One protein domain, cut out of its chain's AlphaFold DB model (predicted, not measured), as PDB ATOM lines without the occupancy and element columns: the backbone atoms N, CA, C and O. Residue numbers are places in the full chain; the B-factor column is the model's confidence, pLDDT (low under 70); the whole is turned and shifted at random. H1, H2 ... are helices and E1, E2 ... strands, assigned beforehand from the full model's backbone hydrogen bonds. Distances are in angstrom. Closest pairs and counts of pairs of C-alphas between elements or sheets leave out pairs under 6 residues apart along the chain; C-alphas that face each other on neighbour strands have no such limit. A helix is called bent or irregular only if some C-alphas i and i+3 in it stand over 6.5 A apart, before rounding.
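Overview. This is residues 111 to 270 of the 274 residues of an uncharacterized protein of Buttiauxella agrestis (UniProt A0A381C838). A body of crossed helices gathers round the long helix H3, with a small three-stranded sheet, E1 E2 E3, at one end and a long two-stranded hairpin, E4 and E5, reaching away at the other as an arm. H5 and H4 pack on one another and on H3, H1 and H2 pack on other parts of H3, and H6 packs on H1 and H5. The printed part has 160 residues, with seven named helices and five named strands in the order E1 H1 H2 E2 E3 H3 H4 H5 E4 E5 H6 H7, class mixed. The sheet E1 E2 E3 is mixed; E4 and E5 are antiparallel. The whole is compact by its radius of gyration of the C-alphas, 16.7 A, yet elongated in outline, spanning 55 by 35 by 31 A.

Along the chain. Find C-alpha 111 at (208.131, 160.529, 211.664), where E1, residues 111 to 113, begins. Next come H1, residues 115 to 122, H2, 128 to 131, E2, 151 to 154, and E3, 157 to 160. H3, residues 161 to 177, starts at (213.952, 157.374, 205.825) and measures 25.6 A; it is only just irregular, with C-alphas 165 and 168 6.52 A apart. H4 holds residues 180 to 190 and H5 205 to 220, 22.3 A. E4, residues 221 to 232, 28.9 A, bends by 67 degrees at residue 226; E5, 239 to 249, is 30.9 A. H6, residues 254 to 258, and H7, 263 to 269, follow; C-alpha 269 is at (226.913, 165.430, 187.814).

Arrangement. Start at the hub, H3. It touches H5, closest C-alphas Ile 167 and Ala 213, 5.2 A, at a steep tilt of 44 degrees, the same way. Its residues 170 to 177 touch H4, closest C-alphas Tyr 174 and Thr 183, 5.4 A. Its residues 167 to 172 touch H1, at Pro 168 and Ala 122, closest C-alphas 3.9 A apart; residues 169 to 173 touch H2, at Phe 169 and Tyr 131, closest C-alphas 6.6 A apart. H4 and H5 form a helical hairpin. H6 touches H1, closest C-alphas Ala 254 and Trp 115, 5.3 A. H7 only just touches H4, with 3 pairs of C-alphas within 8 A, closest Tyr 269 and Pro 181, 5.8 A. H3 only grazes the sheet, with residues 161 to 164. E1, H1 H2 and E2 make a strand-helix-strand unit, two parallel neighbour strands with helices between, its crossover right-handed. Look for N 113 and O 153 at 2.9 A between E1 and E2, N 152 and O 159 at 3.0 A in the hairpin E2 and E3, and N 222 and O 248 at 2.9 A in the hairpin E4 and E5. Every O i to N i+4 pair is within hydrogen-bond range in H1, H4, H5 and H7; H3 has 10 of 13, H6 0 of 1 but 2 of 2 O i to N i+3 pairs, and H2 is too short for an O i to N i+4 pair.

Size, cuts and confidence. The two C-alphas farthest apart, Asn 156 and Gly 237, are 57.2 A apart. The printed part has no cut. H2 to E2 and H4 to H5 are long links. Mean pLDDT of the printed part is 88.2; look at residues 191 to 200 for values under 70.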
ATOM      1  N   LYS A 111     207.509 159.445 210.908       97.56
ATOM      2  CA  LYS A 111     208.131 160.529 211.664       97.56
ATOM      3  C   LYS A 111     207.981 161.824 210.861       97.56
ATOM      4  O   LYS A 111     208.119 161.808 209.642       97.56
ATOM      5  N   HIS A 112     207.658 162.925 211.532       97.31
ATOM      6  CA  HIS A 112     207.278 164.186 210.888       97.31
ATOM      7  C   HIS A 112     208.391 165.212 211.013       97.31
ATOM      8  O   HIS A 112     208.933 165.385 212.105       97.31
ATOM      9  N   PHE A 113     208.679 165.890 209.908       98.00
ATOM     10  CA  PHE A 113     209.709 166.914 209.798       98.00
ATOM     11  C   PHE A 113     209.266 168.053 208.879       98.00
ATOM     12  O   PHE A 113     208.371 167.908 208.044       98.00
ATOM     13  N   SER A 114     209.957 169.174 209.007       97.88
ATOM     14  CA  SER A 114     210.097 170.189 207.969       97.88
ATOM     15  C   SER A 114     211.433 170.022 207.245       97.88
ATOM     16  O   SER A 114     212.363 169.404 207.771       97.88
ATOM     17  N   TRP A 115     211.590 170.618 206.061       97.62
ATOM     18  CA  TRP A 115     212.913 170.660 205.417       97.62
ATOM     19  C   TRP A 115     213.955 171.397 206.265       97.62
ATOM     20  O   TRP A 115     215.139 171.077 206.193       97.62
ATOM     21  N   GLN A 116     213.524 172.343 207.104       97.50
ATOM     22  CA  GLN A 116     214.420 173.046 208.016       97.50
ATOM     23  C   GLN A 116     214.995 172.116 209.090       97.50
ATOM     24  O   GLN A 116     216.156 172.282 209.457       97.50
ATOM     25  N   ASP A 117     214.231 171.124 209.552       97.56
ATOM     26  CA  ASP A 117     214.737 170.112 210.487       97.56
ATOM     27  C   ASP A 117     215.817 169.243 209.827       97.56
ATOM     28  O   ASP A 117     216.837 168.944 210.448       97.56
ATOM     29  N   ILE A 118     215.633 168.896 208.545       97.75
ATOM     30  CA  ILE A 118     216.630 168.142 207.766       97.75
ATOM     31  C   ILE A 118     217.925 168.945 207.628       97.75
ATOM     32  O   ILE A 118     219.003 168.419 207.897       97.75
ATOM     33  N   VAL A 119     217.824 170.230 207.267       96.94
ATOM     34  CA  VAL A 119     218.979 171.139 207.188       96.94
ATOM     35  C   VAL A 119     219.667 171.269 208.544       96.94
ATOM     36  O   VAL A 119     220.880 171.117 208.627       96.94
ATOM     37  N   ALA A 120     218.909 171.484 209.622       96.75
ATOM     38  CA  ALA A 120     219.470 171.624 210.962       96.75
ATOM     39  C   ALA A 120     220.243 170.371 211.403       96.75
ATOM     40  O   ALA A 120     221.271 170.490 212.067       96.75
ATOM     41  N   PHE A 121     219.788 169.176 211.016       96.25
ATOM     42  CA  PHE A 121     220.525 167.941 211.272       96.25
ATOM     43  C   PHE A 121     221.774 167.815 210.386       96.25
ATOM     44  O   PHE A 121     222.828 167.392 210.875       96.25
ATOM     45  N   ALA A 122     221.655 168.163 209.102       95.50
ATOM     46  CA  ALA A 122     222.695 168.004 208.089       95.50
ATOM     47  C   ALA A 122     223.858 168.998 208.223       95.50
ATOM     48  O   ALA A 122     224.978 168.649 207.884       95.50
ATOM     49  N   GLU A 123     223.619 170.210 208.729       94.94
ATOM     50  CA  GLU A 123     224.658 171.246 208.872       94.94
ATOM     51  C   GLU A 123     225.523 171.099 210.134       94.94
ATOM     52  O   GLU A 123     226.483 171.849 210.325       94.94
ATOM     53  N   VAL A 124     225.204 170.146 211.012       93.06
ATOM     54  CA  VAL A 124     226.090 169.804 212.128       93.06
ATOM     55  C   VAL A 124     227.308 169.084 211.558       93.06
ATOM     56  O   VAL A 124     227.191 167.958 211.085       93.06
ATOM     57  N   ASP A 125     228.463 169.740 211.643       87.75
ATOM     58  CA  ASP A 125     229.743 169.207 211.175       87.75
ATOM     59  C   ASP A 125     230.108 167.920 211.924       87.75
ATOM     60  O   ASP A 125     230.189 167.899 213.162       87.75
ATOM     61  N   ARG A 126     230.300 166.830 211.177       88.88
ATOM     62  CA  ARG A 126     230.665 165.524 211.714       88.88
ATOM     63  C   ARG A 126     231.778 164.879 210.884       88.88
ATOM     64  O   ARG A 126     231.692 164.779 209.662       88.88
ATOM     65  N   PRO A 127     232.793 164.286 211.535       83.62
ATOM     66  CA  PRO A 127     233.759 163.463 210.822       83.62
ATOM     67  C   PRO A 127     233.084 162.213 210.236       83.62
ATOM     68  O   PRO A 127     232.207 161.623 210.865       83.62
ATOM     69  N   ALA A 128     233.563 161.739 209.082       79.50
ATOM     70  CA  ALA A 128     232.928 160.673 208.292       79.50
ATOM     71  C   ALA A 128     232.538 159.399 209.079       79.50
ATOM     72  O   ALA A 128     231.538 158.752 208.777       79.50
ATOM     73  N   TYR A 129     233.292 159.023 210.121       79.81
ATOM     74  CA  TYR A 129     232.984 157.837 210.931       79.81
ATOM     75  C   TYR A 129     231.687 157.961 211.751       79.81
ATOM     76  O   TYR A 129     231.158 156.935 212.176       79.81
ATOM     77  N   GLN A 130     231.172 159.176 211.963       86.00
ATOM     78  CA  GLN A 130     229.920 159.437 212.681       86.00
ATOM     79  C   GLN A 130     228.671 159.089 211.864       86.00
ATOM     80  O   GLN A 130     227.588 159.018 212.433       86.00
ATOM     81  N   TYR A 131     228.799 158.833 210.561       84.50
ATOM     82  CA  TYR A 131     227.689 158.397 209.703       84.50
ATOM     83  C   TYR A 131     227.469 156.877 209.718       84.50
ATOM     84  O   TYR A 131     226.583 156.352 209.050       84.50
ATOM     85  N   ARG A 132     228.270 156.142 210.500       82.12
ATOM     86  CA  ARG A 132     228.115 154.696 210.677       82.12
ATOM     87  C   ARG A 132     226.877 154.373 211.514       82.12
ATOM     88  O   ARG A 132     226.533 155.156 212.401       82.12
ATOM     89  N   PRO A 133     226.286 153.177 211.343       82.62
ATOM     90  CA  PRO A 133     225.127 152.764 212.122       82.62
ATOM     91  C   PRO A 133     225.305 152.988 213.631       82.62
ATOM     92  O   PRO A 133     226.314 152.573 214.206       82.62
ATOM     93  N   LYS A 134     224.293 153.589 214.268       83.00
ATOM     94  CA  LYS A 134     224.218 153.929 215.703       83.00
ATOM     95  C   LYS A 134     225.179 155.027 216.189       83.00
ATOM     96  O   LYS A 134     225.361 155.153 217.399       83.00
ATOM     97  N   SER A 135     225.787 155.788 215.284       86.31
ATOM     98  CA  SER A 135     226.600 156.970 215.616       86.31
ATOM     99  C   SER A 135     225.776 158.263 215.490       86.31
ATOM    100  O   SER A 135     224.630 158.220 215.045       86.31
ATOM    101  N   ASP A 136     226.324 159.419 215.873       86.12
ATOM    102  CA  ASP A 136     225.544 160.668 215.984       86.12
ATOM    103  C   ASP A 136     225.070 161.232 214.630       86.12
ATOM    104  O   ASP A 136     224.118 162.013 214.571       86.12
ATOM    105  N   GLY A 137     225.735 160.847 213.538       86.00
ATOM    106  CA  GLY A 137     225.351 161.162 212.163       86.00
ATOM    107  C   GLY A 137     224.420 160.128 211.526       86.00
ATOM    108  O   GLY A 137     223.946 160.363 210.417       86.00
ATOM    109  N   ASP A 138     224.118 159.009 212.199       89.81
ATOM    110  CA  ASP A 138     223.137 158.029 211.719       89.81
ATOM    111  C   ASP A 138     221.723 158.610 211.833       89.81
ATOM    112  O   ASP A 138     221.015 158.439 212.832       89.81
ATOM    113  N   TRP A 139     221.310 159.301 210.770       92.94
ATOM    114  CA  TRP A 139     219.973 159.860 210.626       92.94
ATOM    115  C   TRP A 139     218.884 158.827 210.924       92.94
ATOM    116  O   TRP A 139     217.911 159.142 211.608       92.94
ATOM    117  N   LYS A 140     219.036 157.589 210.442       91.50
ATOM    118  CA  LYS A 140     217.994 156.563 210.519       91.50
ATOM    119  C   LYS A 140     217.738 156.136 211.961       91.50
ATOM    120  O   LYS A 140     216.578 156.007 212.352       91.50
ATOM    121  N   ALA A 141     218.792 155.927 212.749       91.56
ATOM    122  CA  ALA A 141     218.666 155.490 214.140       91.56
ATOM    123  C   ALA A 141     218.469 156.644 215.137       91.56
ATOM    124  O   ALA A 141     217.913 156.426 216.220       91.56
ATOM    125  N   SER A 142     218.918 157.856 214.799       93.06
ATOM    126  CA  SER A 142     218.862 159.017 215.689       93.06
ATOM    127  C   SER A 142     217.428 159.397 216.068       93.06
ATOM    128  O   SER A 142     216.537 159.434 215.224       93.06
ATOM    129  N   GLN A 143     217.209 159.751 217.340       92.06
ATOM    130  CA  GLN A 143     215.916 160.262 217.825       92.06
ATOM    131  C   GLN A 143     215.567 161.643 217.255       92.06
ATOM    132  O   GLN A 143     214.387 161.987 217.155       92.06
ATOM    133  N   GLN A 144     216.591 162.426 216.897       92.06
ATOM    134  CA  GLN A 144     216.438 163.704 216.196       92.06
ATOM    135  C   GLN A 144     216.208 163.502 214.693       92.06
ATOM    136  O   GLN A 144     215.705 164.406 214.037       92.06
ATOM    137  N   GLY A 145     216.545 162.319 214.174       94.25
ATOM    138  CA  GLY A 145     216.247 161.894 212.814       94.25
ATOM    139  C   GLY A 145     215.130 160.856 212.759       94.25
ATOM    140  O   GLY A 145     214.153 160.903 213.512       94.25
ATOM    141  N   GLY A 146     215.275 159.889 211.861       94.75
ATOM    142  CA  GLY A 146     214.269 158.890 211.527       94.75
ATOM    143  C   GLY A 146     213.762 158.036 212.689       94.75
ATOM    144  O   GLY A 146     212.684 157.463 212.568       94.75
ATOM    145  N   ALA A 147     214.480 157.944 213.813       95.44
ATOM    146  CA  ALA A 147     214.084 157.180 214.999       95.44
ATOM    147  C   ALA A 147     213.627 155.736 214.686       95.44
ATOM    148  O   ALA A 147     212.722 155.203 215.329       95.44
ATOM    149  N   ASN A 148     214.270 155.097 213.702       94.25
ATOM    150  CA  ASN A 148     213.965 153.772 213.147       94.25
ATOM    151  C   ASN A 148     212.609 153.637 212.432       94.25
ATOM    152  O   ASN A 148     212.167 152.517 212.165       94.25
ATOM    153  N   TYR A 149     211.946 154.741 212.089       96.75
ATOM    154  CA  TYR A 149     210.808 154.693 211.178       96.75
ATOM    155  C   TYR A 149     211.272 154.245 209.786       96.75
ATOM    156  O   TYR A 149     212.362 154.590 209.334       96.75
ATOM    157  N   LEU A 150     210.432 153.472 209.091       96.62
ATOM    158  CA  LEU A 150     210.680 153.121 207.690       96.62
ATOM    159  C   LEU A 150     210.498 154.351 206.790       96.62
ATOM    160  O   LEU A 150     211.308 154.603 205.900       96.62
ATOM    161  N   MET A 151     209.477 155.162 207.074       97.62
ATOM    162  CA  MET A 151     209.153 156.372 206.323       97.62
ATOM    163  C   MET A 151     209.082 157.600 207.220       97.62
ATOM    164  O   MET A 151     208.608 157.545 208.359       97.62
ATOM    165  N   VAL A 152     209.455 158.729 206.637       98.00
ATOM    166  CA  VAL A 152     209.230 160.056 207.200       98.00
ATOM    167  C   VAL A 152     208.260 160.827 206.315       98.00
ATOM    168  O   VAL A 152     208.082 160.494 205.146       98.00
ATOM    169  N   ILE A 153     207.642 161.865 206.861       97.56
ATOM    170  CA  ILE A 153     206.909 162.858 206.086       97.56
ATOM    171  C   ILE A 153     207.573 164.215 206.304       97.56
ATOM    172  O   ILE A 153     207.819 164.618 207.443       97.56
ATOM    173  N   ILE A 154     207.908 164.886 205.205       97.81
ATOM    174  CA  ILE A 154     208.541 166.205 205.209       97.81
ATOM    175  C   ILE A 154     207.614 167.156 204.467       97.81
ATOM    176  O   ILE A 154     207.315 166.927 203.295       97.81
ATOM    177  N   ASP A 155     207.117 168.188 205.149       95.56
ATOM    178  CA  ASP A 155     206.146 169.144 204.598       95.56
ATOM    179  C   ASP A 155     204.973 168.453 203.863       95.56
ATOM    180  O   ASP A 155     204.648 168.769 202.715       95.56
ATOM    181  N   ASN A 156     204.345 167.479 204.535       93.94
ATOM    182  CA  ASN A 156     203.225 166.663 204.035       93.94
ATOM    183  C   ASN A 156     203.537 165.780 202.812       93.94
ATOM    184  O   ASN A 156     202.615 165.352 202.120       93.94
ATOM    185  N   TYR A 157     204.807 165.476 202.541       97.00
ATOM    186  CA  TYR A 157     205.200 164.552 201.479       97.00
ATOM    187  C   TYR A 157     206.019 163.382 202.047       97.00
ATOM    188  O   TYR A 157     206.972 163.631 202.789       97.00
ATOM    189  N   PRO A 158     205.651 162.114 201.782       97.56
ATOM    190  CA  PRO A 158     206.343 160.972 202.368       97.56
ATOM    191  C   PRO A 158     207.658 160.676 201.640       97.56
ATOM    192  O   PRO A 158     207.762 160.871 200.430       97.56
ATOM    193  N   TYR A 159     208.641 160.155 202.369       97.75
ATOM    194  CA  TYR A 159     209.936 159.713 201.848       97.75
ATOM    195  C   TYR A 159     210.384 158.439 202.561       97.75
ATOM    196  O   TYR A 159     210.006 158.192 203.714       97.75
ATOM    197  N   TRP A 160     211.244 157.658 201.906       97.44
ATOM    198  CA  TRP A 160     212.011 156.646 202.620       97.44
ATOM    199  C   TRP A 160     212.998 157.318 203.572       97.44
ATOM    200  O   TRP A 160     213.625 158.325 203.245       97.44
ATOM    201  N   THR A 161     213.103 156.779 204.784       96.31
ATOM    202  CA  THR A 161     213.952 157.374 205.825       96.31
ATOM    203  C   THR A 161     215.433 157.290 205.468       96.31
ATOM    204  O   THR A 161     216.188 158.196 205.806       96.31
ATOM    205  N   ASP A 162     215.849 156.221 204.788       92.00
ATOM    206  CA  ASP A 162     217.223 156.030 204.317       92.00
ATOM    207  C   ASP A 162     217.601 157.013 203.203       92.00
ATOM    208  O   ASP A 162     218.670 157.606 203.279       92.00
ATOM    209  N   ALA A 163     216.687 157.291 202.272       93.19
ATOM    210  CA  ALA A 163     216.870 158.278 201.214       93.19
ATOM    211  C   ALA A 163     217.208 159.667 201.784       93.19
ATOM    212  O   ALA A 163     218.166 160.317 201.370       93.19
ATOM    213  N   ILE A 164     216.458 160.100 202.805       96.06
ATOM    214  CA  ILE A 164     216.725 161.354 203.530       96.06
ATOM    215  C   ILE A 164     218.036 161.276 204.323       96.06
ATOM    216  O   ILE A 164     218.737 162.279 204.464       96.06
ATOM    217  N   GLY A 165     218.402 160.082 204.790       93.06
ATOM    218  CA  GLY A 165     219.648 159.824 205.508       93.06
ATOM    219  C   GLY A 165     220.921 160.050 204.694       93.06
ATOM    220  O   GLY A 165     221.977 160.206 205.298       93.06
ATOM    221  N   GLN A 166     220.834 160.147 203.363       92.50
ATOM    222  CA  GLN A 166     221.977 160.484 202.509       92.50
ATOM    223  C   GLN A 166     222.376 161.967 202.596       92.50
ATOM    224  O   GLN A 166     223.532 162.319 202.355       92.50
ATOM    225  N   ILE A 167     221.437 162.853 202.956       95.56
ATOM    226  CA  ILE A 167     221.647 164.308 202.921       95.56
ATOM    227  C   ILE A 167     222.757 164.763 203.884       95.56
ATOM    228  O   ILE A 167     223.661 165.460 203.423       95.56
ATOM    229  N   PRO A 168     222.753 164.386 205.181       95.06
ATOM    230  CA  PRO A 168     223.781 164.832 206.126       95.06
ATOM    231  C   PRO A 168     225.198 164.444 205.694       95.06
ATOM    232  O   PRO A 168     226.092 165.286 205.664       95.06
ATOM    233  N   PHE A 169     225.376 163.191 205.265       92.12
ATOM    234  CA  PHE A 169     226.657 162.696 204.772       92.12
ATOM    235  C   PHE A 169     227.154 163.496 203.563       92.12
ATOM    236  O   PHE A 169     228.315 163.902 203.514       92.12
ATOM    237  N   ALA A 170     226.280 163.742 202.587       94.81
ATOM    238  CA  ALA A 170     226.640 164.457 201.370       94.81
ATOM    239  C   ALA A 170     226.946 165.943 201.620       94.81
ATOM    240  O   ALA A 170     227.843 166.486 200.975       94.81
ATOM    241  N   VAL A 171     226.261 166.589 202.572       96.38
ATOM    242  CA  VAL A 171     226.575 167.967 202.982       96.38
ATOM    243  C   VAL A 171     227.994 168.049 203.540       96.38
ATOM    244  O   VAL A 171     228.793 168.825 203.018       96.38
ATOM    245  N   ASP A 172     228.356 167.220 204.520       93.62
ATOM    246  CA  ASP A 172     229.712 167.245 205.090       93.62
ATOM    247  C   ASP A 172     230.782 166.801 204.089       93.62
ATOM    248  O   ASP A 172     231.875 167.364 204.039       93.62
ATOM    249  N   THR A 173     230.460 165.841 203.225       93.12
ATOM    250  CA  THR A 173     231.360 165.409 202.149       93.12
ATOM    251  C   THR A 173     231.635 166.553 201.168       93.12
ATOM    252  O   THR A 173     232.785 166.779 200.783       93.12
ATOM    253  N   TYR A 174     230.616 167.341 200.816       95.50
ATOM    254  CA  TYR A 174     230.822 168.552 200.028       95.50
ATOM    255  C   TYR A 174     231.668 169.580 200.776       95.50
ATOM    256  O   TYR A 174     232.528 170.208 200.166       95.50
ATOM    257  N   ARG A 175     231.474 169.747 202.086       93.50
ATOM    258  CA  ARG A 175     232.295 170.662 202.893       93.50
ATOM    259  C   ARG A 175     233.746 170.213 203.044       93.50
ATOM    260  O   ARG A 175     234.603 171.042 203.302       93.50
ATOM    261  N   LEU A 176     234.040 168.933 202.828       91.00
ATOM    262  CA  LEU A 176     235.408 168.421 202.775       91.00
ATOM    263  C   LEU A 176     236.076 168.668 201.412       91.00
ATOM    264  O   LEU A 176     237.242 169.056 201.357       91.00
ATOM    265  N   TYR A 177     235.365 168.400 200.312       91.31
ATOM    266  CA  TYR A 177     235.947 168.422 198.961       91.31
ATOM    267  C   TYR A 177     235.716 169.726 198.191       91.31
ATOM    268  O   TYR A 177     236.417 170.007 197.221       91.31
ATOM    269  N   HIS A 178     234.717 170.511 198.586       93.25
ATOM    270  CA  HIS A 178     234.242 171.719 197.903       93.25
ATOM    271  C   HIS A 178     233.873 171.470 196.426       93.25
ATOM    272  O   HIS A 178     233.965 172.363 195.579       93.25
ATOM    273  N   ASN A 179     233.478 170.237 196.095       94.12
ATOM    274  CA  ASN A 179     233.305 169.768 194.726       94.12
ATOM    275  C   ASN A 179     232.122 168.793 194.618       94.12
ATOM    276  O   ASN A 179     232.058 167.792 195.331       94.12
ATOM    277  N   ILE A 180     231.176 169.090 193.718       95.75
ATOM    278  CA  ILE A 180     229.977 168.261 193.507       95.75
ATOM    279  C   ILE A 180     230.349 166.874 192.945       95.75
ATOM    280  O   ILE A 180     229.950 165.889 193.565       95.75
ATOM    281  N   PRO A 181     231.110 166.748 191.833       94.50
ATOM    282  CA  PRO A 181     231.553 165.443 191.330       94.50
ATOM    283  C   PRO A 181     232.232 164.541 192.368       94.50
ATOM    284  O   PRO A 181     231.878 163.368 192.461       94.50
ATOM    285  N   ASP A 182     233.158 165.074 193.170       92.50
ATOM    286  CA  ASP A 182     233.868 164.296 194.196       92.50
ATOM    287  C   ASP A 182     232.917 163.844 195.312       92.50
ATOM    288  O   ASP A 182     232.999 162.711 195.791       92.50
ATOM    289  N   THR A 183     231.952 164.696 195.672       94.25
ATOM    290  CA  THR A 183     230.896 164.356 196.637       94.25
ATOM    291  C   THR A 183     230.024 163.215 196.130       94.25
ATOM    292  O   THR A 183     229.801 162.243 196.849       94.25
ATOM    293  N   VAL A 184     229.575 163.295 194.874       92.62
ATOM    294  CA  VAL A 184     228.784 162.238 194.233       92.62
ATOM    295  C   VAL A 184     229.570 160.933 194.151       92.62
ATOM    296  O   VAL A 184     229.051 159.887 194.532       92.62
ATOM    297  N   SER A 185     230.828 160.980 193.703       89.75
ATOM    298  CA  SER A 185     231.666 159.781 193.617       89.75
ATOM    299  C   SER A 185     231.882 159.141 194.986       89.75
ATOM    300  O   SER A 185     231.892 157.920 195.097       89.75
ATOM    301  N   THR A 186     232.027 159.954 196.034       86.81
ATOM    302  CA  THR A 186     232.156 159.456 197.406       86.81
ATOM    303  C   THR A 186     230.840 158.841 197.889       86.81
ATOM    304  O   THR A 186     230.861 157.779 198.502       86.81
ATOM    305  N   GLY A 187     229.690 159.444 197.576       85.88
ATOM    306  CA  GLY A 187     228.375 158.869 197.874       85.88
ATOM    307  C   GLY A 187     228.154 157.498 197.236       85.88
ATOM    308  O   GLY A 187     227.705 156.588 197.921       85.88
ATOM    309  N   ILE A 188     228.566 157.314 195.980       84.31
ATOM    310  CA  ILE A 188     228.507 156.015 195.286       84.31
ATOM    311  C   ILE A 188     229.319 154.945 196.038       84.31
ATOM    312  O   ILE A 188     228.842 153.829 196.234       84.31
ATOM    313  N   THR A 189     230.530 155.282 196.491       78.75
ATOM    314  CA  THR A 189     231.423 154.323 197.169       78.75
ATOM    315  C   THR A 189     231.044 154.058 198.625       78.75
ATOM    316  O   THR A 189     231.289 152.972 199.145       78.75
ATOM    317  N   TRP A 190     230.452 155.036 199.312       71.88
ATOM    318  CA  TRP A 190     230.218 154.977 200.759       71.88
ATOM    319  C   TRP A 190     228.741 154.987 201.164       71.88
ATOM    320  O   TRP A 190     228.456 154.962 202.362       71.88
ATOM    321  N   GLY A 191     227.802 154.985 200.212       59.66
ATOM    322  CA  GLY A 191     226.360 155.149 200.454       59.66
ATOM    323  C   GLY A 191     225.726 154.095 201.370       59.66
ATOM    324  O   GLY A 191     224.697 154.347 201.995       59.66
ATOM    325  N   SER A 192     226.368 152.935 201.535       60.78
ATOM    326  CA  SER A 192     225.964 151.878 202.475       60.78
ATOM    327  C   SER A 192     226.422 152.109 203.926       60.78
ATOM    328  O   SER A 192     226.025 151.377 204.840       60.78
ATOM    329  N   GLY A 193     227.320 153.074 204.152       54.88
ATOM    330  CA  GLY A 193     227.991 153.311 205.430       54.88
ATOM    331  C   GLY A 193     228.983 152.213 205.844       54.88
ATOM    332  O   GLY A 193     229.471 152.228 206.981       54.88
ATOM    333  N   LYS A 194     229.294 151.249 204.962       53.34
ATOM    334  CA  LYS A 194     230.209 150.127 205.230       53.34
ATOM    335  C   LYS A 194     231.401 150.120 204.275       53.34
ATOM    336  O   LYS A 194     231.251 150.201 203.070       53.34
ATOM    337  N   TYR A 195     232.589 149.906 204.843       41.09
ATOM    338  CA  TYR A 195     233.881 149.937 204.139       41.09
ATOM    339  C   TYR A 195     234.062 148.845 203.059       41.09
ATOM    340  O   TYR A 195     234.963 148.955 202.236       41.09
ATOM    341  N   TYR A 196     233.265 147.771 203.085       46.78
ATOM    342  CA  TYR A 196     233.434 146.595 202.213       46.78
ATOM    343  C   TYR A 196     232.236 146.326 201.299       46.78
ATOM    344  O   TYR A 196     232.212 145.293 200.628       46.78
ATOM    345  N   ASP A 197     231.235 147.202 201.306       51.69
ATOM    346  CA  ASP A 197     230.097 147.042 200.408       51.69
ATOM    347  C   ASP A 197     230.510 147.514 199.000       51.69
ATOM    348  O   ASP A 197     231.349 148.408 198.875       51.69
ATOM    349  N   PRO A 198     229.992 146.877 197.935       56.97
ATOM    350  CA  PRO A 198     230.293 147.284 196.569       56.97
ATOM    351  C   PRO A 198     229.775 148.701 196.294       56.97
ATOM    352  O   PRO A 198     228.761 149.103 196.864       56.97
ATOM    353  N   ASP A 199     230.447 149.413 195.385       66.81
ATOM    354  CA  ASP A 199     230.004 150.723 194.900       66.81
ATOM    355  C   ASP A 199     228.547 150.650 194.403       66.81
ATOM    356  O   ASP A 199     228.205 149.786 193.584       66.81
ATOM    357  N   ASP A 200     227.696 151.582 194.845       65.88
ATOM    358  CA  ASP A 200     226.340 151.722 194.315       65.88
ATOM    359  C   ASP A 200     226.351 152.553 193.026       65.88
ATOM    360  O   ASP A 200     226.057 153.749 193.003       65.88
ATOM    361  N   VAL A 201     226.701 151.902 191.918       71.50
ATOM    362  CA  VAL A 201     226.648 152.495 190.571       71.50
ATOM    363  C   VAL A 201     225.242 152.471 189.960       71.50
ATOM    364  O   VAL A 201     225.087 152.705 188.762       71.50
ATOM    365  N   SER A 202     224.207 152.143 190.738       77.00
ATOM    366  CA  SER A 202     222.849 152.060 190.210       77.00
ATOM    367  C   SER A 202     222.219 153.444 190.027       77.00
ATOM    368  O   SER A 202     222.544 154.417 190.712       77.00
ATOM    369  N   ASN A 203     221.262 153.541 189.103       76.94
ATOM    370  CA  ASN A 203     220.401 154.714 188.958       76.94
ATOM    371  C   ASN A 203     219.289 154.712 190.032       76.94
ATOM    372  O   ASN A 203     218.099 154.824 189.720       76.94
ATOM    373  N   SER A 204     219.691 154.517 191.295       82.88
ATOM    374  CA  SER A 204     218.847 154.508 192.490       82.88
ATOM    375  C   SER A 204     218.646 155.914 193.040       82.88
ATOM    376  O   SER A 204     219.343 156.870 192.700       82.88
ATOM    377  N   TYR A 205     217.673 156.040 193.933       82.19
ATOM    378  CA  TYR A 205     217.347 157.310 194.555       82.19
ATOM    379  C   TYR A 205     218.394 157.823 195.552       82.19
ATOM    380  O   TYR A 205     218.428 159.029 195.804       82.19
ATOM    381  N   ASP A 206     219.224 156.947 196.121       84.19
ATOM    382  CA  ASP A 206     220.250 157.333 197.093       84.19
ATOM    383  C   ASP A 206     221.258 158.289 196.445       84.19
ATOM    384  O   ASP A 206     221.500 159.390 196.946       84.19
ATOM    385  N   ASN A 207     221.727 157.933 195.247       90.00
ATOM    386  CA  ASN A 207     222.634 158.747 194.440       90.00
ATOM    387  C   ASN A 207     222.051 160.125 194.087       90.00
ATOM    388  O   ASN A 207     222.748 161.144 194.132       90.00
ATOM    389  N   TYR A 208     220.750 160.198 193.798       94.38
ATOM    390  CA  TYR A 208     220.094 161.482 193.555       94.38
ATOM    391  C   TYR A 208     219.977 162.337 194.818       94.38
ATOM    392  O   TYR A 208     220.141 163.552 194.727       94.38
ATOM    393  N   PHE A 209     219.739 161.753 195.994       94.88
ATOM    394  CA  PHE A 209     219.723 162.522 197.242       94.88
ATOM    395  C   PHE A 209     221.109 163.032 197.640       94.88
ATOM    396  O   PHE A 209     221.214 164.177 198.090       94.88
ATOM    397  N   VAL A 210     222.168 162.256 197.385       95.19
ATOM    398  CA  VAL A 210     223.554 162.742 197.487       95.19
ATOM    399  C   VAL A 210     223.758 163.954 196.576       95.19
ATOM    400  O   VAL A 210     224.271 164.983 197.018       95.19
ATOM    401  N   LEU A 211     223.308 163.880 195.319       96.50
ATOM    402  CA  LEU A 211     223.436 164.992 194.375       96.50
ATOM    403  C   LEU A 211     222.625 166.229 194.804       96.50
ATOM    404  O   LEU A 211     223.151 167.341 194.757       96.50
ATOM    405  N   ARG A 212     221.383 166.069 195.279       97.12
ATOM    406  CA  ARG A 212     220.574 167.187 195.809       97.12
ATOM    407  C   ARG A 212     221.276 167.884 196.967       97.12
ATOM    408  O   ARG A 212     221.338 169.111 197.005       97.12
ATOM    409  N   ALA A 213     221.827 167.103 197.890       97.25
ATOM    410  CA  ALA A 213     222.563 167.618 199.033       97.25
ATOM    411  C   ALA A 213     223.856 168.336 198.615       97.25
ATOM    412  O   ALA A 213     224.132 169.418 199.127       97.25
ATOM    413  N   ALA A 214     224.599 167.809 197.637       97.38
ATOM    414  CA  ALA A 214     225.790 168.463 197.092       97.38
ATOM    415  C   ALA A 214     225.453 169.796 196.394       97.38
ATOM    416  O   ALA A 214     226.144 170.797 196.589       97.38
ATOM    417  N   LEU A 215     224.366 169.839 195.615       97.75
ATOM    418  CA  LEU A 215     223.881 171.067 194.973       97.75
ATOM    419  C   LEU A 215     223.443 172.105 196.009       97.75
ATOM    420  O   LEU A 215     223.815 173.273 195.891       97.75
ATOM    421  N   TYR A 216     222.706 171.684 197.038       97.94
ATOM    422  CA  TYR A 216     222.348 172.535 198.172       97.94
ATOM    423  C   TYR A 216     223.599 173.095 198.866       97.94
ATOM    424  O   TYR A 216     223.748 174.312 198.996       97.94
ATOM    425  N   ALA A 217     224.535 172.221 199.240       97.38
ATOM    426  CA  ALA A 217     225.758 172.585 199.943       97.38
ATOM    427  C   ALA A 217     226.623 173.560 199.125       97.38
ATOM    428  O   ALA A 217     227.160 174.513 199.684       97.38
ATOM    429  N   SER A 218     226.669 173.403 197.798       96.81
ATOM    430  CA  SER A 218     227.390 174.314 196.894       96.81
ATOM    431  C   SER A 218     226.847 175.742 196.844       96.81
ATOM    432  O   SER A 218     227.578 176.682 196.533       96.81
ATOM    433  N   GLN A 219     225.567 175.921 197.162       96.75
ATOM    434  CA  GLN A 219     224.939 177.236 197.262       96.75
ATOM    435  C   GLN A 219     225.065 177.793 198.685       96.75
ATOM    436  O   GLN A 219     225.179 179.008 198.872       96.75
ATOM    437  N   ARG A 220     225.049 176.896 199.680       96.88
ATOM    438  CA  ARG A 220     225.054 177.196 201.114       96.88
ATOM    439  C   ARG A 220     226.437 177.568 201.642       96.88
ATOM    440  O   ARG A 220     226.534 178.510 202.427       96.88
ATOM    441  N   PHE A 221     227.491 176.889 201.202       96.31
ATOM    442  CA  PHE A 221     228.858 177.075 201.688       96.31
ATOM    443  C   PHE A 221     229.774 177.553 200.566       96.31
ATOM    444  O   PHE A 221     229.926 176.891 199.541       96.31
ATOM    445  N   LEU A 222     230.403 178.711 200.768       94.06
ATOM    446  CA  LEU A 222     231.417 179.243 199.866       94.06
ATOM    447  C   LEU A 222     232.801 179.156 200.479       94.06
ATOM    448  O   LEU A 222     232.974 179.467 201.652       94.06
ATOM    449  N   TYR A 223     233.786 178.850 199.642       92.19
ATOM    450  CA  TYR A 223     235.168 178.687 200.066       92.19
ATOM    451  C   TYR A 223     236.063 179.690 199.354       92.19
ATOM    452  O   TYR A 223     236.210 179.662 198.131       92.19
ATOM    453  N   GLU A 224     236.678 180.573 200.132       89.69
ATOM    454  CA  GLU A 224     237.735 181.462 199.664       89.69
ATOM    455  C   GLU A 224     239.085 180.877 200.078       89.69
ATOM    456  O   GLU A 224     239.322 180.619 201.256       89.69
ATOM    457  N   ARG A 225     239.979 180.651 199.112       87.00
ATOM    458  CA  ARG A 225     241.339 180.196 199.413       87.00
ATOM    459  C   ARG A 225     242.112 181.342 200.056       87.00
ATOM    460  O   ARG A 225     242.364 182.339 199.380       87.00
ATOM    461  N   ILE A 226     242.511 181.172 201.311       84.56
ATOM    462  CA  ILE A 226     243.198 182.214 202.079       84.56
ATOM    463  C   ILE A 226     244.713 182.042 202.073       84.56
ATOM    464  O   ILE A 226     245.410 183.029 201.875       84.56
ATOM    465  N   ASP A 227     245.220 180.811 202.181       74.69
ATOM    466  CA  ASP A 227     246.658 180.589 202.337       74.69
ATOM    467  C   ASP A 227     247.166 179.291 201.700       74.69
ATOM    468  O   ASP A 227     246.420 178.362 201.373       74.69
ATOM    469  N   TYR A 228     248.485 179.265 201.508       76.38
ATOM    470  CA  TYR A 228     249.262 178.100 201.106       76.38
ATOM    471  C   TYR A 228     250.083 177.616 202.300       76.38
ATOM    472  O   TYR A 228     250.993 178.307 202.760       76.38
ATOM    473  N   VAL A 229     249.795 176.402 202.757       72.12
ATOM    474  CA  VAL A 229     250.544 175.731 203.815       72.12
ATOM    475  C   VAL A 229     251.351 174.594 203.180       72.12
ATOM    476  O   VAL A 229     250.782 173.571 202.791       72.12
ATOM    477  N   PRO A 230     252.681 174.736 203.026       71.56
ATOM    478  CA  PRO A 230     253.520 173.626 202.602       71.56
ATOM    479  C   PRO A 230     253.570 172.588 203.727       71.56
ATOM    480  O   PRO A 230     254.193 172.820 204.763       71.56
ATOM    481  N   VAL A 231     252.933 171.433 203.533       76.50
ATOM    482  CA  VAL A 231     253.027 170.322 204.488       76.50
ATOM    483  C   VAL A 231     254.122 169.378 204.026       76.50
ATOM    484  O   VAL A 231     254.086 168.850 202.918       76.50
ATOM    485  N   ILE A 232     255.124 169.162 204.875       77.75
ATOM    486  CA  ILE A 232     256.212 168.229 204.586       77.75
ATOM    487  C   ILE A 232     255.761 166.835 205.004       77.75
ATOM    488  O   ILE A 232     255.524 166.572 206.182       77.75
ATOM    489  N   THR A 233     255.648 165.932 204.033       74.12
ATOM    490  CA  THR A 233     255.333 164.527 204.318       74.12
ATOM    491  C   THR A 233     256.476 163.881 205.116       74.12
ATOM    492  O   THR A 233     257.619 163.904 204.643       74.12
ATOM    493  N   PRO A 234     256.206 163.280 206.293       72.00
ATOM    494  CA  PRO A 234     257.250 162.706 207.150       72.00
ATOM    495  C   PRO A 234     258.078 161.616 206.460       72.00
ATOM    496  O   PRO A 234     259.263 161.465 206.735       72.00
ATOM    497  N   GLU A 235     257.455 160.871 205.546       74.56
ATOM    498  CA  GLU A 235     258.051 159.704 204.888       74.56
ATOM    499  C   GLU A 235     258.917 160.057 203.673       74.56
ATOM    500  O   GLU A 235     259.874 159.346 203.376       74.56
ATOM    501  N   SER A 236     258.599 161.141 202.955       77.44
ATOM    502  CA  SER A 236     259.268 161.470 201.685       77.44
ATOM    503  C   SER A 236     260.008 162.807 201.688       77.44
ATOM    504  O   SER A 236     260.713 163.113 200.725       77.44
ATOM    505  N   GLY A 237     259.836 163.629 202.732       76.62
ATOM    506  CA  GLY A 237     260.397 164.981 202.812       76.62
ATOM    507  C   GLY A 237     259.848 165.945 201.752       76.62
ATOM    508  O   GLY A 237     260.318 167.077 201.645       76.62
ATOM    509  N   LYS A 238     258.863 165.519 200.950       75.56
ATOM    510  CA  LYS A 238     258.244 166.344 199.914       75.56
ATOM    511  C   LYS A 238     257.219 167.280 200.534       75.56
ATOM    512  O   LYS A 238     256.380 166.840 201.325       75.56
ATOM    513  N   SER A 239     257.279 168.543 200.113       77.06
ATOM    514  CA  SER A 239     256.228 169.527 200.348       77.06
ATOM    515  C   SER A 239     255.030 169.194 199.465       77.06
ATOM    516  O   SER A 239     255.150 169.178 198.236       77.06
ATOM    517  N   ILE A 240     253.894 168.909 200.090       75.00
ATOM    518  CA  ILE A 240     252.601 168.843 199.420       75.00
ATOM    519  C   ILE A 240     251.861 170.171 199.641       75.00
ATOM    520  O   ILE A 240     251.874 170.703 200.755       75.00
ATOM    521  N   PRO A 241     251.245 170.738 198.588       70.06
ATOM    522  CA  PRO A 241     250.421 171.927 198.730       70.06
ATOM    523  C   PRO A 241     249.178 171.583 199.556       70.06
ATOM    524  O   PRO A 241     248.344 170.802 199.102       70.06
ATOM    525  N   VAL A 242     249.039 172.173 200.743       75.44
ATOM    526  CA  VAL A 242     247.770 172.193 201.478       75.44
ATOM    527  C   VAL A 242     247.241 173.617 201.432       75.44
ATOM    528  O   VAL A 242     247.965 174.568 201.719       75.44
ATOM    529  N   TYR A 243     245.998 173.773 200.997       79.69
ATOM    530  CA  TYR A 243     245.349 175.074 200.928       79.69
ATOM    531  C   TYR A 243     244.428 175.238 202.123       79.69
ATOM    532  O   TYR A 243     243.658 174.332 202.440       79.69
ATOM    533  N   GLU A 244     244.504 176.399 202.759       82.44
ATOM    534  CA  GLU A 244     243.539 176.779 203.779       82.44
ATOM    535  C   GLU A 244     242.389 177.541 203.115       82.44
ATOM    536  O   GLU A 244     242.599 178.395 202.243       82.44
ATOM    537  N   TYR A 245     241.166 177.203 203.513       86.19
ATOM    538  CA  TYR A 245     239.946 177.795 202.984       86.19
ATOM    539  C   TYR A 245     239.172 178.469 204.107       86.19
ATOM    540  O   TYR A 245     238.967 177.898 205.176       86.19
ATOM    541  N   LYS A 246     238.691 179.676 203.834       90.75
ATOM    542  CA  LYS A 246     237.704 180.355 204.659       90.75
ATOM    543  C   LYS A 246     236.311 180.002 204.151       90.75
ATOM    544  O   LYS A 246     235.938 180.403 203.047       90.75
ATOM    545  N   GLU A 247     235.549 179.280 204.968       93.38
ATOM    546  CA  GLU A 247     234.132 179.004 204.712       93.38
ATOM    547  C   GLU A 247     233.288 180.255 205.016       93.38
ATOM    548  O   GLU A 247     233.459 180.919 206.040       93.38
ATOM    549  N   THR A 248     232.372 180.598 204.116       94.69
ATOM    550  CA  THR A 248     231.322 181.596 204.335       94.69
ATOM    551  C   THR A 248     229.971 180.972 204.043       94.69
ATOM    552  O   THR A 248     229.731 180.474 202.943       94.69
ATOM    553  N   THR A 249     229.069 181.045 205.013       95.19
ATOM    554  CA  THR A 249     227.731 180.474 204.897       95.19
ATOM    555  C   THR A 249     226.742 181.497 204.323       95.19
ATOM    556  O   THR A 249     226.685 182.640 204.776       95.19
ATOM    557  N   ARG A 250     225.943 181.099 203.329       94.75
ATOM    558  CA  ARG A 250     224.895 181.916 202.688       94.75
ATOM    559  C   ARG A 250     223.511 181.392 203.013       94.75
ATOM    560  O   ARG A 250     223.335 180.192 203.148       94.75
ATOM    561  N   GLU A 251     222.508 182.252 203.108       94.19
ATOM    562  CA  GLU A 251     221.137 181.754 203.240       94.19
ATOM    563  C   GLU A 251     220.691 181.039 201.959       94.19
ATOM    564  O   GLU A 251     220.769 181.592 200.862       94.19
ATOM    565  N   VAL A 252     220.229 179.800 202.122       95.12
ATOM    566  CA  VAL A 252     219.623 178.978 201.073       95.12
ATOM    567  C   VAL A 252     218.371 178.360 201.665       95.12
ATOM    568  O   VAL A 252     218.406 177.800 202.763       95.12
ATOM    569  N   THR A 253     217.255 178.463 200.952       95.19
ATOM    570  CA  THR A 253     215.980 177.923 201.419       95.19
ATOM    571  C   THR A 253     216.078 176.406 201.577       95.19
ATOM    572  O   THR A 253     216.465 175.704 200.648       95.19
ATOM    573  N   ALA A 254     215.665 175.874 202.728       95.31
ATOM    574  CA  ALA A 254     215.713 174.434 202.990       95.31
ATOM    575  C   ALA A 254     214.912 173.598 201.968       95.31
ATOM    576  O   ALA A 254     215.267 172.461 201.668       95.31
ATOM    577  N   SER A 255     213.862 174.179 201.375       92.62
ATOM    578  CA  SER A 255     213.052 173.534 200.337       92.62
ATOM    579  C   SER A 255     213.800 173.273 199.024       92.62
ATOM    580  O   SER A 255     213.277 172.541 198.186       92.62
ATOM    581  N   GLU A 256     215.015 173.796 198.833       94.62
ATOM    582  CA  GLU A 256     215.871 173.408 197.705       94.62
ATOM    583  C   GLU A 256     216.162 171.897 197.712       94.62
ATOM    584  O   GLU A 256     216.127 171.271 196.657       94.62
ATOM    585  N   LEU A 257     216.308 171.273 198.890       95.38
ATOM    586  CA  LEU A 257     216.501 169.818 199.031       95.38
ATOM    587  C   LEU A 257     215.295 168.989 198.548       95.38
ATOM    588  O   LEU A 257     215.428 167.807 198.218       95.38
ATOM    589  N   LYS A 258     214.108 169.605 198.468       95.25
ATOM    590  CA  LYS A 258     212.894 168.966 197.949       95.25
ATOM    591  C   LYS A 258     212.948 168.763 196.438       95.25
ATOM    592  O   LYS A 258     212.274 167.867 195.927       95.25
ATOM    593  N   LYS A 259     213.660 169.634 195.718       95.62
ATOM    594  CA  LYS A 259     213.568 169.721 194.262       95.62
ATOM    595  C   LYS A 259     214.137 168.457 193.609       95.62
ATOM    596  O   LYS A 259     215.231 168.033 193.977       95.62
ATOM    597  N   PRO A 260     213.409 167.854 192.654       96.00
ATOM    598  CA  PRO A 260     213.965 166.813 191.805       96.00
ATOM    599  C   PRO A 260     215.184 167.295 191.032       96.00
ATOM    600  O   PRO A 260     215.249 168.469 190.661       96.00
ATOM    601  N   ILE A 261     216.105 166.375 190.754       97.12
ATOM    602  CA  ILE A 261     217.240 166.662 189.882       97.12
ATOM    603  C   ILE A 261     216.738 166.858 188.450       97.12
ATOM    604  O   ILE A 261     215.914 166.102 187.938       97.12
ATOM    605  N   THR A 262     217.234 167.897 187.789       96.69
ATOM    606  CA  THR A 262     216.942 168.156 186.377       96.69
ATOM    607  C   THR A 262     217.815 167.296 185.464       96.69
ATOM    608  O   THR A 262     218.925 166.907 185.822       96.69
ATOM    609  N   GLU A 263     217.372 167.057 184.227       95.50
ATOM    610  CA  GLU A 263     218.191 166.340 183.234       95.50
ATOM    611  C   GLU A 263     219.538 167.029 182.972       95.50
ATOM    612  O   GLU A 263     220.540 166.357 182.749       95.50
ATOM    613  N   MET A 264     219.592 168.363 183.043       95.75
ATOM    614  CA  MET A 264     220.837 169.117 182.873       95.75
ATOM    615  C   MET A 264     221.806 168.881 184.038       95.75
ATOM    616  O   MET A 264     222.987 168.631 183.814       95.75
ATOM    617  N   GLU A 265     221.324 168.921 185.281       96.31
ATOM    618  CA  GLU A 265     222.144 168.594 186.455       96.31
ATOM    619  C   GLU A 265     222.604 167.135 186.417       96.31
ATOM    620  O   GLU A 265     223.768 166.857 186.699       96.31
ATOM    621  N   ALA A 266     221.727 166.214 186.008       94.06
ATOM    622  CA  ALA A 266     222.076 164.809 185.853       94.06
ATOM    623  C   ALA A 266     223.159 164.606 184.781       94.06
ATOM    624  O   ALA A 266     224.137 163.909 185.030       94.06
ATOM    625  N   GLN A 267     223.056 165.259 183.620       92.94
ATOM    626  CA  GLN A 267     224.094 165.206 182.581       92.94
ATOM    627  C   GLN A 267     225.453 165.716 183.075       92.94
ATOM    628  O   GLN A 267     226.491 165.181 182.686       92.94
ATOM    629  N   CYS A 268     225.457 166.736 183.935       93.56
ATOM    630  CA  CYS A 268     226.682 167.305 184.489       93.56
ATOM    631  C   CYS A 268     227.288 166.449 185.610       93.56
ATOM    632  O   CYS A 268     228.510 166.307 185.673       93.56
ATOM    633  N   TYR A 269     226.457 165.912 186.508       94.50
ATOM    634  CA  TYR A 269     226.913 165.430 187.814       94.50
ATOM    635  C   TYR A 269     226.511 163.994 188.163       94.50
ATOM    636  O   TYR A 269     227.125 163.421 189.060       94.50
ATOM    637  N   ALA A 270     225.539 163.379 187.478       89.94
ATOM    638  CA  ALA A 270     225.115 162.005 187.763       89.94
ATOM    639  C   ALA A 270     226.123 160.992 187.198       89.94
ATOM    640  O   ALA A 270     225.930 160.406 186.133       89.94
TER     641      ALA A 270